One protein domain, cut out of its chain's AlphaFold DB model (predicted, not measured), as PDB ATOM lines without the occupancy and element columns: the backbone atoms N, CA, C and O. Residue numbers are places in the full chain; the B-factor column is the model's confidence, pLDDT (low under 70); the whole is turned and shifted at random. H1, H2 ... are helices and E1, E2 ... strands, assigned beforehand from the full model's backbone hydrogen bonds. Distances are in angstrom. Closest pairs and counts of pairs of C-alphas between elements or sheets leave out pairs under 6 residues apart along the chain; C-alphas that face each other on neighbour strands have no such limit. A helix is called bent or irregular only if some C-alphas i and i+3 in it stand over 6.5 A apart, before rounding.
ATOM      1  N   ALA A  20     131.441 125.514 123.316       91.88
ATOM      2  CA  ALA A  20     130.876 125.664 124.644       91.88
ATOM      3  C   ALA A  20     129.355 125.475 124.595       91.88
ATOM      4  O   ALA A  20     128.681 125.987 123.699       91.88
ATOM      5  N   THR A  21     128.828 124.743 125.565       92.00
ATOM      6  CA  THR A  21     127.396 124.630 125.839       92.00
ATOM      7  C   THR A  21     127.153 125.004 127.290       92.00
ATOM      8  O   THR A  21     127.814 124.447 128.173       92.00
ATOM      9  N   ASP A  22     126.210 125.911 127.529       91.94
ATOM     10  CA  ASP A  22     125.784 126.253 128.882       91.94
ATOM     11  C   ASP A  22     125.100 125.039 129.527       91.94
ATOM     12  O   ASP A  22     124.263 124.363 128.920       91.94
ATOM     13  N   VAL A  23     125.502 124.741 130.756       91.94
ATOM     14  CA  VAL A  23     124.970 123.662 131.591       91.94
ATOM     15  C   VAL A  23     124.718 124.221 132.992       91.94
ATOM     16  O   VAL A  23     125.092 125.350 133.302       91.94
ATOM     17  N   GLU A  24     124.064 123.458 133.863       91.56
ATOM     18  CA  GLU A  24     123.831 123.915 135.235       91.56
ATOM     19  C   GLU A  24     125.165 124.180 135.963       91.56
ATOM     20  O   GLU A  24     126.000 123.285 136.091       91.56
ATOM     21  N   GLY A  25     125.365 125.425 136.414       90.00
ATOM     22  CA  GLY A  25     126.540 125.859 137.180       90.00
ATOM     23  C   GLY A  25     127.802 126.172 136.365       90.00
ATOM     24  O   GLY A  25     128.872 126.331 136.963       90.00
ATOM     25  N   GLY A  26     127.727 126.222 135.030       92.06
ATOM     26  CA  GLY A  26     128.877 126.590 134.206       92.06
ATOM     27  C   GLY A  26     128.744 126.264 132.722       92.06
ATOM     28  O   GLY A  26     127.657 126.166 132.153       92.06
ATOM     29  N   ARG A  27     129.892 126.049 132.079       93.75
ATOM     30  CA  ARG A  27     130.004 125.717 130.654       93.75
ATOM     31  C   ARG A  27     130.739 124.402 130.466       93.75
ATOM     32  O   ARG A  27     131.815 124.193 131.017       93.75
ATOM     33  N   SER A  28     130.187 123.532 129.627       94.19
ATOM     34  CA  SER A  28     130.908 122.370 129.104       94.19
ATOM     35  C   SER A  28     131.526 122.737 127.759       94.19
ATOM     36  O   SER A  28     130.807 123.131 126.842       94.19
ATOM     37  N   VAL A  29     132.847 122.626 127.635       95.00
ATOM     38  CA  VAL A  29     133.592 122.882 126.399       95.00
ATOM     39  C   VAL A  29     134.083 121.569 125.817       95.00
ATOM     40  O   VAL A  29     134.947 120.905 126.391       95.00
ATOM     41  N   THR A  30     133.555 121.204 124.652       95.12
ATOM     42  CA  THR A  30     133.965 120.009 123.912       95.12
ATOM     43  C   THR A  30     135.018 120.357 122.869       95.12
ATOM     44  O   THR A  30     134.815 121.265 122.066       95.12
ATOM     45  N   PHE A  31     136.104 119.584 122.835       94.56
ATOM     46  CA  PHE A  31     137.219 119.674 121.895       94.56
ATOM     47  C   PHE A  31     137.162 118.500 120.902       94.56
ATOM     48  O   PHE A  31     137.633 117.409 121.224       94.56
ATOM     49  N   PRO A  32     136.624 118.681 119.679       90.88
ATOM     50  CA  PRO A  32     136.409 117.576 118.736       90.88
ATOM     51  C   PRO A  32     137.695 116.861 118.298       90.88
ATOM     52  O   PRO A  32     137.670 115.666 118.007       90.88
ATOM     53  N   LYS A  33     138.818 117.591 118.250       90.19
ATOM     54  CA  LYS A  33     140.136 117.086 117.824       90.19
ATOM     55  C   LYS A  33     140.875 116.304 118.912       90.19
ATOM     56  O   LYS A  33     141.804 115.563 118.603       90.19
ATOM     57  N   LEU A  34     140.487 116.472 120.173       91.00
ATOM     58  CA  LEU A  34     141.142 115.842 121.311       91.00
ATOM     59  C   LEU A  34     140.275 114.688 121.787       91.00
ATOM     60  O   LEU A  34     139.091 114.875 122.038       91.00
ATOM     61  N   THR A  35     140.841 113.489 121.906       91.62
ATOM     62  CA  THR A  35     140.068 112.302 122.294       91.62
ATOM     63  C   THR A  35     140.625 111.656 123.546       91.62
ATOM     64  O   THR A  35     141.826 111.398 123.610       91.62
ATOM     65  N   LEU A  36     139.746 111.290 124.477       92.19
ATOM     66  CA  LEU A  36     140.067 110.372 125.566       92.19
ATOM     67  C   LEU A  36     139.517 108.972 125.272       92.19
ATOM     68  O   LEU A  36     138.590 108.801 124.477       92.19
ATOM     69  N   THR A  37     140.099 107.961 125.914       88.69
ATOM     70  CA  THR A  37     139.587 106.587 125.854       88.69
ATOM     71  C   THR A  37     138.788 106.291 127.113       88.69
ATOM     72  O   THR A  37     139.359 106.169 128.191       88.69
ATOM     73  N   GLU A  38     137.478 106.121 126.969       85.81
ATOM     74  CA  GLU A  38     136.590 105.717 128.055       85.81
ATOM     75  C   GLU A  38     135.967 104.358 127.717       85.81
ATOM     76  O   GLU A  38     135.381 104.177 126.649       85.81
ATOM     77  N   LYS A  39     136.123 103.362 128.604       89.06
ATOM     78  CA  LYS A  39     135.582 101.995 128.423       89.06
ATOM     79  C   LYS A  39     135.912 101.379 127.047       89.06
ATOM     80  O   LYS A  39     135.081 100.714 126.433       89.06
ATOM     81  N   GLY A  40     137.127 101.626 126.546       88.50
ATOM     82  CA  GLY A  40     137.604 101.121 125.252       88.50
ATOM     83  C   GLY A  40     137.087 101.876 124.020       88.50
ATOM     84  O   GLY A  40     137.376 101.464 122.899       88.50
ATOM     85  N   LYS A  41     136.348 102.979 124.196       89.50
ATOM     86  CA  LYS A  41     135.860 103.836 123.108       89.50
ATOM     87  C   LYS A  41     136.575 105.183 123.130       89.50
ATOM     88  O   LYS A  41     136.776 105.758 124.195       89.50
ATOM     89  N   LYS A  42     136.941 105.692 121.950       91.81
ATOM     90  CA  LYS A  42     137.462 107.056 121.797       91.81
ATOM     91  C   LYS A  42     136.297 108.036 121.743       91.81
ATOM     92  O   LYS A  42     135.439 107.900 120.872       91.81
ATOM     93  N   ILE A  43     136.284 109.001 122.652       93.00
ATOM     94  CA  ILE A  43     135.290 110.076 122.701       93.00
ATOM     95  C   ILE A  43     135.994 111.438 122.730       93.00
ATOM     96  O   ILE A  43     137.124 111.507 123.223       93.00
ATOM     97  N   PRO A  44     135.367 112.509 122.215       94.12
ATOM     98  CA  PRO A  44     135.910 113.857 122.329       94.12
ATOM     99  C   PRO A  44     136.115 114.273 123.786       94.12
ATOM    100  O   PRO A  44     135.283 113.991 124.650       94.12
ATOM    101  N   LEU A  45     137.208 114.979 124.046       95.12
ATOM    102  CA  LEU A  45     137.486 115.601 125.329       95.12
ATOM    103  C   LEU A  45     136.461 116.696 125.581       95.12
ATOM    104  O   LEU A  45     136.278 117.582 124.754       95.12
ATOM    105  N   SER A  46     135.807 116.633 126.733       94.38
ATOM    106  CA  SER A  46     134.978 117.723 127.233       94.38
ATOM    107  C   SER A  46     135.482 118.130 128.603       94.38
ATOM    108  O   SER A  46     135.797 117.265 129.421       94.38
ATOM    109  N   VAL A  47     135.580 119.436 128.830       95.56
ATOM    110  CA  VAL A  47     135.939 120.009 130.126       95.56
ATOM    111  C   VAL A  47     134.823 120.919 130.601       95.56
ATOM    112  O   VAL A  47     134.252 121.680 129.827       95.56
ATOM    113  N   PHE A  48     134.510 120.834 131.878       95.44
ATOM    114  CA  PHE A  48     133.593 121.710 132.569       95.44
ATOM    115  C   PHE A  48     134.362 122.860 133.217       95.44
ATOM    116  O   PHE A  48     135.328 122.633 133.952       95.44
ATOM    117  N   VAL A  49     133.895 124.075 132.956       94.38
ATOM    118  CA  VAL A  49     134.351 125.321 133.569       94.38
ATOM    119  C   VAL A  49     133.183 125.864 134.382       94.38
ATOM    120  O   VAL A  49     132.127 126.136 133.811       94.38
ATOM    121  N   SER A  50     133.342 125.985 135.700       93.19
ATOM    122  CA  SER A  50     132.272 126.511 136.553       93.19
ATOM    123  C   SER A  50     132.096 128.015 136.357       93.19
ATOM    124  O   SER A  50     133.057 128.730 136.061       93.19
ATOM    125  N   ASP A  51     130.882 128.514 136.586       90.56
ATOM    126  CA  ASP A  51     130.626 129.959 136.581       90.56
ATOM    127  C   ASP A  51     131.466 130.681 137.644       90.56
ATOM    128  O   ASP A  51     131.968 131.776 137.395       90.56
ATOM    129  N   ASP A  52     131.688 130.048 138.798       90.00
ATOM    130  CA  ASP A  52     132.541 130.588 139.861       90.00
ATOM    131  C   ASP A  52     133.992 130.768 139.400       90.00
ATOM    132  O   ASP A  52     134.616 131.769 139.728       90.00
ATOM    133  N   ALA A  53     134.523 129.834 138.602       89.12
ATOM    134  CA  ALA A  53     135.888 129.923 138.090       89.12
ATOM    135  C   ALA A  53     136.046 131.037 137.045       89.12
ATOM    136  O   ALA A  53     137.109 131.648 136.953       89.12
ATOM    137  N   ILE A  54     134.997 131.311 136.261       85.31
ATOM    138  CA  ILE A  54     134.978 132.411 135.283       85.31
ATOM    139  C   ILE A  54     134.850 133.763 135.995       85.31
ATOM    140  O   ILE A  54     135.476 134.736 135.580       85.31
ATOM    141  N   ASN A  55     134.055 133.819 137.065       85.81
ATOM    142  CA  ASN A  55     133.801 135.031 137.846       85.81
ATOM    143  C   ASN A  55     134.788 135.227 139.012       85.81
ATOM    144  O   ASN A  55     134.552 136.057 139.893       85.81
ATOM    145  N   ASP A  56     135.891 134.483 139.031       86.75
ATOM    146  CA  ASP A  56     136.909 134.586 140.067       86.75
ATOM    147  C   ASP A  56     137.750 135.855 139.875       86.75
ATOM    148  O   ASP A  56     138.430 136.033 138.865       86.75
ATOM    149  N   PHE A  57     137.744 136.750 140.862       84.81
ATOM    150  CA  PHE A  57     138.530 137.980 140.792       84.81
ATOM    151  C   PHE A  57     140.041 137.707 140.720       84.81
ATOM    152  O   PHE A  57     140.769 138.459 140.075       84.81
ATOM    153  N   GLU A  58     140.528 136.619 141.326       86.31
ATOM    154  CA  GLU A  58     141.947 136.253 141.261       86.31
ATOM    155  C   GLU A  58     142.375 135.822 139.848       86.31
ATOM    156  O   GLU A  58     143.541 135.987 139.486       86.31
ATOM    157  N   LEU A  59     141.439 135.348 139.013       86.06
ATOM    158  CA  LEU A  59     141.709 135.063 137.602       86.06
ATOM    159  C   LEU A  59     142.163 136.330 136.860       86.06
ATOM    160  O   LEU A  59     143.022 136.248 135.982       86.06
ATOM    161  N   LEU A  60     141.639 137.506 137.227       83.94
ATOM    162  CA  LEU A  60     142.025 138.775 136.608       83.94
ATOM    163  C   LEU A  60     143.486 139.141 136.895       83.94
ATOM    164  O   LEU A  60     144.149 139.683 136.011       83.94
ATOM    165  N   ASP A  61     144.008 138.833 138.086       83.94
ATOM    166  CA  ASP A  61     145.420 139.089 138.400       83.94
ATOM    167  C   ASP A  61     146.347 138.133 137.637       83.94
ATOM    168  O   ASP A  61     147.360 138.555 137.073       83.94
ATOM    169  N   ASP A  62     145.963 136.859 137.517       84.19
ATOM    170  CA  ASP A  62     146.715 135.902 136.708       84.19
ATOM    171  C   ASP A  62     146.728 136.303 135.215       84.19
ATOM    172  O   ASP A  62     147.773 136.224 134.558       84.19
ATOM    173  N   LEU A  63     145.601 136.799 134.685       83.38
ATOM    174  CA  LEU A  63     145.505 137.342 133.325       83.38
ATOM    175  C   LEU A  63     146.327 138.629 133.157       83.38
ATOM    176  O   LEU A  63     147.034 138.772 132.159       83.38
ATOM    177  N   ARG A  64     146.309 139.535 134.143       85.56
ATOM    178  CA  ARG A  64     147.156 140.740 134.153       85.56
ATOM    179  C   ARG A  64     148.636 140.369 134.090       85.56
ATOM    180  O   ARG A  64     149.382 140.992 133.340       85.56
ATOM    181  N   SER A  65     149.077 139.359 134.840       84.06
ATOM    182  CA  SER A  65     150.466 138.888 134.786       84.06
ATOM    183  C   SER A  65     150.849 138.270 133.439       84.06
ATOM    184  O   SER A  65     152.014 138.348 133.045       84.06
ATOM    185  N   LEU A  66     149.903 137.671 132.711       82.00
ATOM    186  CA  LEU A  66     150.164 137.225 131.343       82.00
ATOM    187  C   LEU A  66     150.334 138.394 130.375       82.00
ATOM    188  O   LEU A  66     151.240 138.348 129.548       82.00
ATOM    189  N   ASP A  67     149.483 139.411 130.478       79.06
ATOM    190  CA  ASP A  67     149.448 140.525 129.528       79.06
ATOM    191  C   ASP A  67     150.553 141.559 129.799       79.06
ATOM    192  O   ASP A  67     151.348 141.896 128.924       79.06
ATOM    193  N   VAL A  68     150.670 142.012 131.050       83.56
ATOM    194  CA  VAL A  68     151.604 143.075 131.447       83.56
ATOM    195  C   VAL A  68     153.012 142.533 131.667       83.56
ATOM    196  O   VAL A  68     153.983 143.105 131.175       83.56
ATOM    197  N   ASP A  69     153.130 141.419 132.391       83.25
ATOM    198  CA  ASP A  69     154.434 140.880 132.794       83.25
ATOM    199  C   ASP A  69     154.963 139.846 131.777       83.25
ATOM    200  O   ASP A  69     156.051 139.298 131.957       83.25
ATOM    201  N   SER A  70     154.194 139.553 130.711       78.62
ATOM    202  CA  SER A  70     154.496 138.516 129.708       78.62
ATOM    203  C   SER A  70     154.821 137.148 130.334       78.62
ATOM    204  O   SER A  70     155.578 136.343 129.780       78.62
ATOM    205  N   ASN A  71     154.267 136.866 131.519       80.88
ATOM    206  CA  ASN A  71     154.648 135.715 132.326       80.88
ATOM    207  C   ASN A  71     153.879 134.451 131.916       80.88
ATOM    208  O   ASN A  71     152.996 133.971 132.630       80.88
ATOM    209  N   ALA A  72     154.259 133.867 130.779       78.38
ATOM    210  CA  ALA A  72     153.652 132.647 130.240       78.38
ATOM    211  C   ALA A  72     153.658 131.449 131.216       78.38
ATOM    212  O   ALA A  72     152.865 130.521 131.052       78.38
ATOM    213  N   ALA A  73     154.494 131.461 132.262       83.81
ATOM    214  CA  ALA A  73     154.506 130.417 133.288       83.81
ATOM    215  C   ALA A  73     153.219 130.380 134.138       83.81
ATOM    216  O   ALA A  73     152.983 129.389 134.828       83.81
ATOM    217  N   ARG A  74     152.368 131.416 134.072       85.19
ATOM    218  CA  ARG A  74     151.049 131.441 134.726       85.19
ATOM    219  C   ARG A  74     149.989 130.600 134.013       85.19
ATOM    220  O   ARG A  74     149.045 130.164 134.663       85.19
ATOM    221  N   LEU A  75     150.160 130.306 132.720       82.94
ATOM    222  CA  LEU A  75     149.167 129.584 131.910       82.94
ATOM    223  C   LEU A  75     148.684 128.256 132.539       82.94
ATOM    224  O   LEU A  75     147.473 128.039 132.586       82.94
ATOM    225  N   PRO A  76     149.552 127.381 133.088       84.44
ATOM    226  CA  PRO A  76     149.094 126.151 133.735       84.44
ATOM    227  C   PRO A  76     148.303 126.387 135.027       84.44
ATOM    228  O   PRO A  76     147.430 125.587 135.352       84.44
ATOM    229  N   ALA A  77     148.615 127.447 135.781       86.31
ATOM    230  CA  ALA A  77     147.890 127.793 137.005       86.31
ATOM    231  C   ALA A  77     146.482 128.300 136.675       86.31
ATOM    232  O   ALA A  77     145.512 127.823 137.252       86.31
ATOM    233  N   ILE A  78     146.376 129.167 135.666       87.44
ATOM    234  CA  ILE A  78     145.098 129.642 135.131       87.44
ATOM    235  C   ILE A  78     144.244 128.479 134.649       87.44
ATOM    236  O   ILE A  78     143.065 128.397 134.980       87.44
ATOM    237  N   LEU A  79     144.844 127.543 133.906       89.25
ATOM    238  CA  LEU A  79     144.118 126.372 133.445       89.25
ATOM    239  C   LEU A  79     143.552 125.574 134.630       89.25
ATOM    240  O   LEU A  79     142.369 125.277 134.621       89.25
ATOM    241  N   ARG A  80     144.343 125.294 135.674       89.88
ATOM    242  CA  ARG A  80     143.854 124.617 136.898       89.88
ATOM    243  C   ARG A  80     142.787 125.393 137.676       89.88
ATOM    244  O   ARG A  80     142.040 124.791 138.437       89.88
ATOM    245  N   ARG A  81     142.740 126.719 137.545       88.94
ATOM    246  CA  ARG A  81     141.679 127.531 138.156       88.94
ATOM    247  C   ARG A  81     140.377 127.389 137.368       88.94
ATOM    248  O   ARG A  81     139.327 127.189 137.961       88.94
ATOM    249  N   LEU A  82     140.463 127.432 136.037       90.06
ATOM    250  CA  LEU A  82     139.312 127.283 135.141       90.06
ATOM    251  C   LEU A  82     138.734 125.867 135.138       90.06
ATOM    252  O   LEU A  82     137.520 125.687 135.104       90.06
ATOM    253  N   ILE A  83     139.606 124.863 135.139       91.81
ATOM    254  CA  ILE A  83     139.231 123.452 135.150       91.81
ATOM    255  C   ILE A  83     139.787 122.802 136.408       91.81
ATOM    256  O   ILE A  83     140.950 122.981 136.738       91.81
ATOM    257  N   SER A  84     138.979 122.006 137.102       89.88
ATOM    258  CA  SER A  84     139.422 121.324 138.326       89.88
ATOM    259  C   SER A  84     140.691 120.477 138.122       89.88
ATOM    260  O   SER A  84     140.951 119.978 137.025       89.88
ATOM    261  N   ASP A  85     141.454 120.223 139.192       90.69
ATOM    262  CA  ASP A  85     142.691 119.418 139.140       90.69
ATOM    263  C   ASP A  85     142.502 118.027 138.508       90.69
ATOM    264  O   ASP A  85     143.378 117.511 137.800       90.69
ATOM    265  N   ALA A  86     141.331 117.420 138.728       91.06
ATOM    266  CA  ALA A  86     140.967 116.150 138.109       91.06
ATOM    267  C   ALA A  86     140.910 116.273 136.577       91.06
ATOM    268  O   ALA A  86     141.484 115.454 135.860       91.06
ATOM    269  N   GLN A  87     140.272 117.331 136.073       94.31
ATOM    270  CA  GLN A  87     140.190 117.601 134.640       94.31
ATOM    271  C   GLN A  87     141.539 118.015 134.066       94.31
ATOM    272  O   GLN A  87     141.893 117.567 132.982       94.31
ATOM    273  N   TYR A  88     142.327 118.798 134.806       94.19
ATOM    274  CA  TYR A  88     143.681 119.165 134.404       94.19
ATOM    275  C   TYR A  88     144.536 117.928 134.117       94.19
ATOM    276  O   TYR A  88     145.210 117.865 133.091       94.19
ATOM    277  N   THR A  89     144.478 116.921 134.990       93.06
ATOM    278  CA  THR A  89     145.207 115.661 134.790       93.06
ATOM    279  C   THR A  89     144.769 114.968 133.498       93.06
ATOM    280  O   THR A  89     145.615 114.617 132.678       93.06
ATOM    281  N   ILE A  90     143.456 114.863 133.265       94.12
ATOM    282  CA  ILE A  90     142.895 114.266 132.043       94.12
ATOM    283  C   ILE A  90     143.349 115.033 130.795       94.12
ATOM    284  O   ILE A  90     143.795 114.426 129.825       94.12
ATOM    285  N   VAL A  91     143.273 116.365 130.820       94.56
ATOM    286  CA  VAL A  91     143.715 117.230 129.719       94.56
ATOM    287  C   VAL A  91     145.192 117.005 129.424       94.56
ATOM    288  O   VAL A  91     145.563 116.790 128.273       94.56
ATOM    289  N   MET A  92     146.041 117.014 130.454       93.75
ATOM    290  CA  MET A  92     147.474 116.794 130.283       93.75
ATOM    291  C   MET A  92     147.778 115.414 129.712       93.75
ATOM    292  O   MET A  92     148.710 115.299 128.925       93.75
ATOM    293  N   ASP A  93     147.012 114.385 130.068       93.62
ATOM    294  CA  ASP A  93     147.181 113.040 129.519       93.62
ATOM    295  C   ASP A  93     146.730 112.943 128.059       93.62
ATOM    296  O   ASP A  93     147.403 112.289 127.262       93.62
ATOM    297  N   VAL A  94     145.651 113.634 127.683       94.50
ATOM    298  CA  VAL A  94     145.178 113.702 126.291       94.50
ATOM    299  C   VAL A  94     146.151 114.477 125.399       94.50
ATOM    300  O   VAL A  94     146.381 114.078 124.260       94.50
ATOM    301  N   LEU A  95     146.749 115.557 125.908       93.44
ATOM    302  CA  LEU A  95     147.728 116.370 125.174       93.44
ATOM    303  C   LEU A  95     149.139 115.763 125.155       93.44
ATOM    304  O   LEU A  95     150.028 116.281 124.479       93.44
ATOM    305  N   ARG A  96     149.395 114.709 125.935       94.44
ATOM    306  CA  ARG A  96     150.735 114.139 126.087       94.44
ATOM    307  C   ARG A  96     151.139 113.381 124.830       94.44
ATOM    308  O   ARG A  96     150.500 112.404 124.450       94.44
ATOM    309  N   ASP A  97     152.275 113.754 124.251       92.31
ATOM    310  CA  ASP A  97     152.828 113.014 123.125       92.31
ATOM    311  C   ASP A  97     153.200 111.577 123.562       92.31
ATOM    312  O   ASP A  97     153.879 111.378 124.584       92.31
ATOM    313  N   PRO A  98     152.768 110.540 122.819       89.38
ATOM    314  CA  PRO A  98     152.946 109.152 123.228       89.38
ATOM    315  C   PRO A  98     154.405 108.690 123.189       89.38
ATOM    316  O   PRO A  98     154.727 107.724 123.886       89.38
ATOM    317  N   ASN A  99     155.277 109.361 122.432       92.56
ATOM    318  CA  ASN A  99     156.680 108.987 122.261       92.56
ATOM    319  C   ASN A  99     157.563 109.631 123.336       92.56
ATOM    320  O   ASN A  99     158.348 108.959 123.997       92.56
ATOM    321  N   THR A 100     157.409 110.936 123.541       93.75
ATOM    322  CA  THR A 100     158.217 111.748 124.461       93.75
ATOM    323  C   THR A 100     157.651 111.790 125.876       93.75
ATOM    324  O   THR A 100     158.356 112.179 126.808       93.75
ATOM    325  N   LYS A 101     156.378 111.408 126.046       92.06
ATOM    326  CA  LYS A 101     155.613 111.507 127.297       92.06
ATOM    327  C   LYS A 101     155.539 112.933 127.848       92.06
ATOM    328  O   LYS A 101     155.342 113.115 129.049       92.06
ATOM    329  N   ARG A 102     155.672 113.952 126.999       92.75
ATOM    330  CA  ARG A 102     155.603 115.372 127.374       92.75
ATOM    331  C   ARG A 102     154.461 116.054 126.630       92.75
ATOM    332  O   ARG A 102     154.093 115.631 125.541       92.75
ATOM    333  N   VAL A 103     153.917 117.103 127.231       91.94
ATOM    334  CA  VAL A 103     153.022 118.040 126.543       91.94
ATOM    335  C   VAL A 103     153.903 119.127 125.942       91.94
ATOM    336  O   VAL A 103     154.751 119.683 126.650       91.94
ATOM    337  N   SER A 104     153.762 119.395 124.644       90.94
ATOM    338  CA  SER A 104     154.512 120.482 124.018       90.94
ATOM    339  C   SER A 104     153.955 121.835 124.470       90.94
ATOM    340  O   SER A 104     152.771 121.966 124.786       90.94
ATOM    341  N   ILE A 105     154.804 122.866 124.496       86.12
ATOM    342  CA  ILE A 105     154.360 124.231 124.829       86.12
ATOM    343  C   ILE A 105     153.282 124.690 123.838       86.12
ATOM    344  O   ILE A 105     152.313 125.334 124.235       86.12
ATOM    345  N   VAL A 106     153.430 124.334 122.559       86.88
ATOM    346  CA  VAL A 106     152.492 124.709 121.494       86.88
ATOM    347  C   VAL A 106     151.126 124.062 121.714       86.88
ATOM    348  O   VAL A 106     150.126 124.772 121.700       86.88
ATOM    349  N   ASP A 107     151.066 122.761 122.002       89.56
ATOM    350  CA  ASP A 107     149.790 122.066 122.231       89.56
ATOM    351  C   ASP A 107     149.092 122.578 123.495       89.56
ATOM    352  O   ASP A 107     147.901 122.882 123.474       89.56
ATOM    353  N   GLY A 108     149.848 122.748 124.588       87.44
ATOM    354  CA  GLY A 108     149.312 123.271 125.845       87.44
ATOM    355  C   GLY A 108     148.774 124.699 125.710       87.44
ATOM    356  O   GLY A 108     147.670 124.994 126.164       87.44
ATOM    357  N   SER A 109     149.526 125.588 125.056       83.88
ATOM    358  CA  SER A 109     149.098 126.976 124.824       83.88
ATOM    359  C   SER A 109     147.924 127.082 123.851       83.88
ATOM    360  O   SER A 109     147.021 127.882 124.090       83.88
ATOM    361  N   THR A 110     147.894 126.254 122.802       87.88
ATOM    362  CA  THR A 110     146.768 126.188 121.858       87.88
ATOM    363  C   THR A 110     145.502 125.750 122.580       87.88
ATOM    364  O   THR A 110     144.493 126.438 122.480       87.88
ATOM    365  N   PHE A 111     145.574 124.696 123.397       91.19
ATOM    366  CA  PHE A 111     144.437 124.238 124.194       91.19
ATOM    367  C   PHE A 111     143.881 125.337 125.107       91.19
ATOM    368  O   PHE A 111     142.673 125.550 125.153       91.19
ATOM    369  N   ILE A 112     144.755 126.054 125.821       88.69
ATOM    370  CA  ILE A 112     144.332 127.128 126.728       88.69
ATOM    371  C   ILE A 112     143.676 128.268 125.944       88.69
ATOM    372  O   ILE A 112     142.611 128.742 126.332       88.69
ATOM    373  N   LYS A 113     144.273 128.685 124.822       85.88
ATOM    374  CA  LYS A 113     143.708 129.718 123.944       85.88
ATOM    375  C   LYS A 113     142.333 129.315 123.412       85.88
ATOM    376  O   LYS A 113     141.417 130.132 123.405       85.88
ATOM    377  N   ASP A 114     142.200 128.067 122.990       90.44
ATOM    378  CA  ASP A 114     140.967 127.489 122.470       90.44
ATOM    379  C   ASP A 114     139.883 127.398 123.552       90.44
ATOM    380  O   ASP A 114     138.730 127.750 123.295       90.44
ATOM    381  N   LEU A 115     140.253 127.008 124.776       91.38
ATOM    382  CA  LEU A 115     139.360 127.020 125.932       91.38
ATOM    383  C   LEU A 115     138.849 128.435 126.209       91.38
ATOM    384  O   LEU A 115     137.640 128.636 126.266       91.38
ATOM    385  N   PHE A 116     139.755 129.412 126.320       85.94
ATOM    386  CA  PHE A 116     139.402 130.817 126.532       85.94
ATOM    387  C   PHE A 116     138.512 131.366 125.420       85.94
ATOM    388  O   PHE A 116     137.513 132.019 125.702       85.94
ATOM    389  N   GLY A 117     138.842 131.073 124.161       86.81
ATOM    390  CA  GLY A 117     138.042 131.486 123.014       86.81
ATOM    391  C   GLY A 117     136.632 130.895 123.023       86.81
ATOM    392  O   GLY A 117     135.702 131.557 122.577       86.81
ATOM    393  N   ALA A 118     136.462 129.681 123.549       88.62
ATOM    394  CA  ALA A 118     135.162 129.028 123.647       88.62
ATOM    395  C   ALA A 118     134.328 129.508 124.843       88.62
ATOM    396  O   ALA A 118     133.107 129.571 124.731       88.62
ATOM    397  N   ILE A 119     134.959 129.835 125.978       86.62
ATOM    398  CA  ILE A 119     134.245 130.323 127.169       86.62
ATOM    399  C   ILE A 119     134.015 131.833 127.163       86.62
ATOM    400  O   ILE A 119     133.246 132.299 127.996       86.62
ATOM    401  N   ASN A 120     134.665 132.608 126.292       77.44
ATOM    402  CA  ASN A 120     134.443 134.051 126.261       77.44
ATOM    403  C   ASN A 120     133.011 134.347 125.783       77.44
ATOM    404  O   ASN A 120     132.607 133.825 124.740       77.44
TER     405      ASN A 120
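AT A GLANCE: This is residues 20 to 120 of the 122 residues of an uncharacterized protein of Plantibacter flavus (UniProt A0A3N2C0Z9). A strongly twisted sheet of three strands, E1 to E3, forms one side of the domain, with H4 and H5 packed over different parts of one face. H3 packs beside H2 as a helical hairpin, and H2 lies away from the sheet, while the turn between E2 and E3 reaches the opposite end. The printed part has 101 residues, with three named strands and then five named helices, class mixed; the sheet's order is E1 E2 E3, antiparallel. It is compact, with a radius of gyration of the C-alphas of 13.9 A, and spans 42 by 36 by 20 A.

HOW THE PARTS SIT: Start at E1, residues 20 to 23, an edge strand that forms a hairpin with inner strand E2, residues 26 to 38; find N 21 and O 28 at 2.9 A. E2 bends by 102 degrees at residue 33. E3, residues 41 to 50, is the other edge strand and forms a hairpin with E2; N 29 and O 47 are 2.8 A apart, N 36 and O 43 2.9 A. The three strands are a meander, each the antiparallel neighbour of the one before. Next, H1, residues 51 to 54, only grazes the sheet. H2, residues 57 to 67, is not on the sheet. H3, residues 72 to 82, touches H2 at a shallow tilt of 25 degrees, opposite ways; their closest C-alphas, of Leu 66 and Ala 72, are 5.9 A apart. H3 only just touches H1, with 3 pairs of C-alphas within 8 A, the closest those of Ala 53 and Leu 82 at 5.2 A. H4, residues 85 to 94, is on the sheet at a height of 8.3 A and only just over E3, with 3 of its C-alphas falling there. H5, residues 105 to 119, is on the same face at a height of 9.9 A, over E2 and along it, at 25 degrees on the local plane. With H5 on one face, sheet and helix make two layers. In H4 and H5 every O i to N i+4 pair is within hydrogen-bond range; H2 has 6 of 7 and H3 5 of 7, while H1 is too short for such a pair.

IN THESE COORDINATES: Find C-alpha 20 at (130.876, 125.664, 124.644), where E1 begins; it is 9.3 A long. E2 runs 23.1 A and E3 26.6 A, ending at C-alpha 50, (132.272, 126.511, 136.553). H1 is 5.2 A, H2 15.9 A, H3 16.1 A and H4 14.3 A long. H3 is irregular, but only just: C-alphas 73 and 76 are 6.9 A apart. H5 runs 21.1 A to C-alpha 119 at (134.245, 130.323, 127.169).

THE WHOLE: Look at Gly 40 and Val 68 for the two C-alphas farthest apart, 44.7 A. The printed part has no cut and no long link. Its mean pLDDT is 89.3, and no printed residue is under 70.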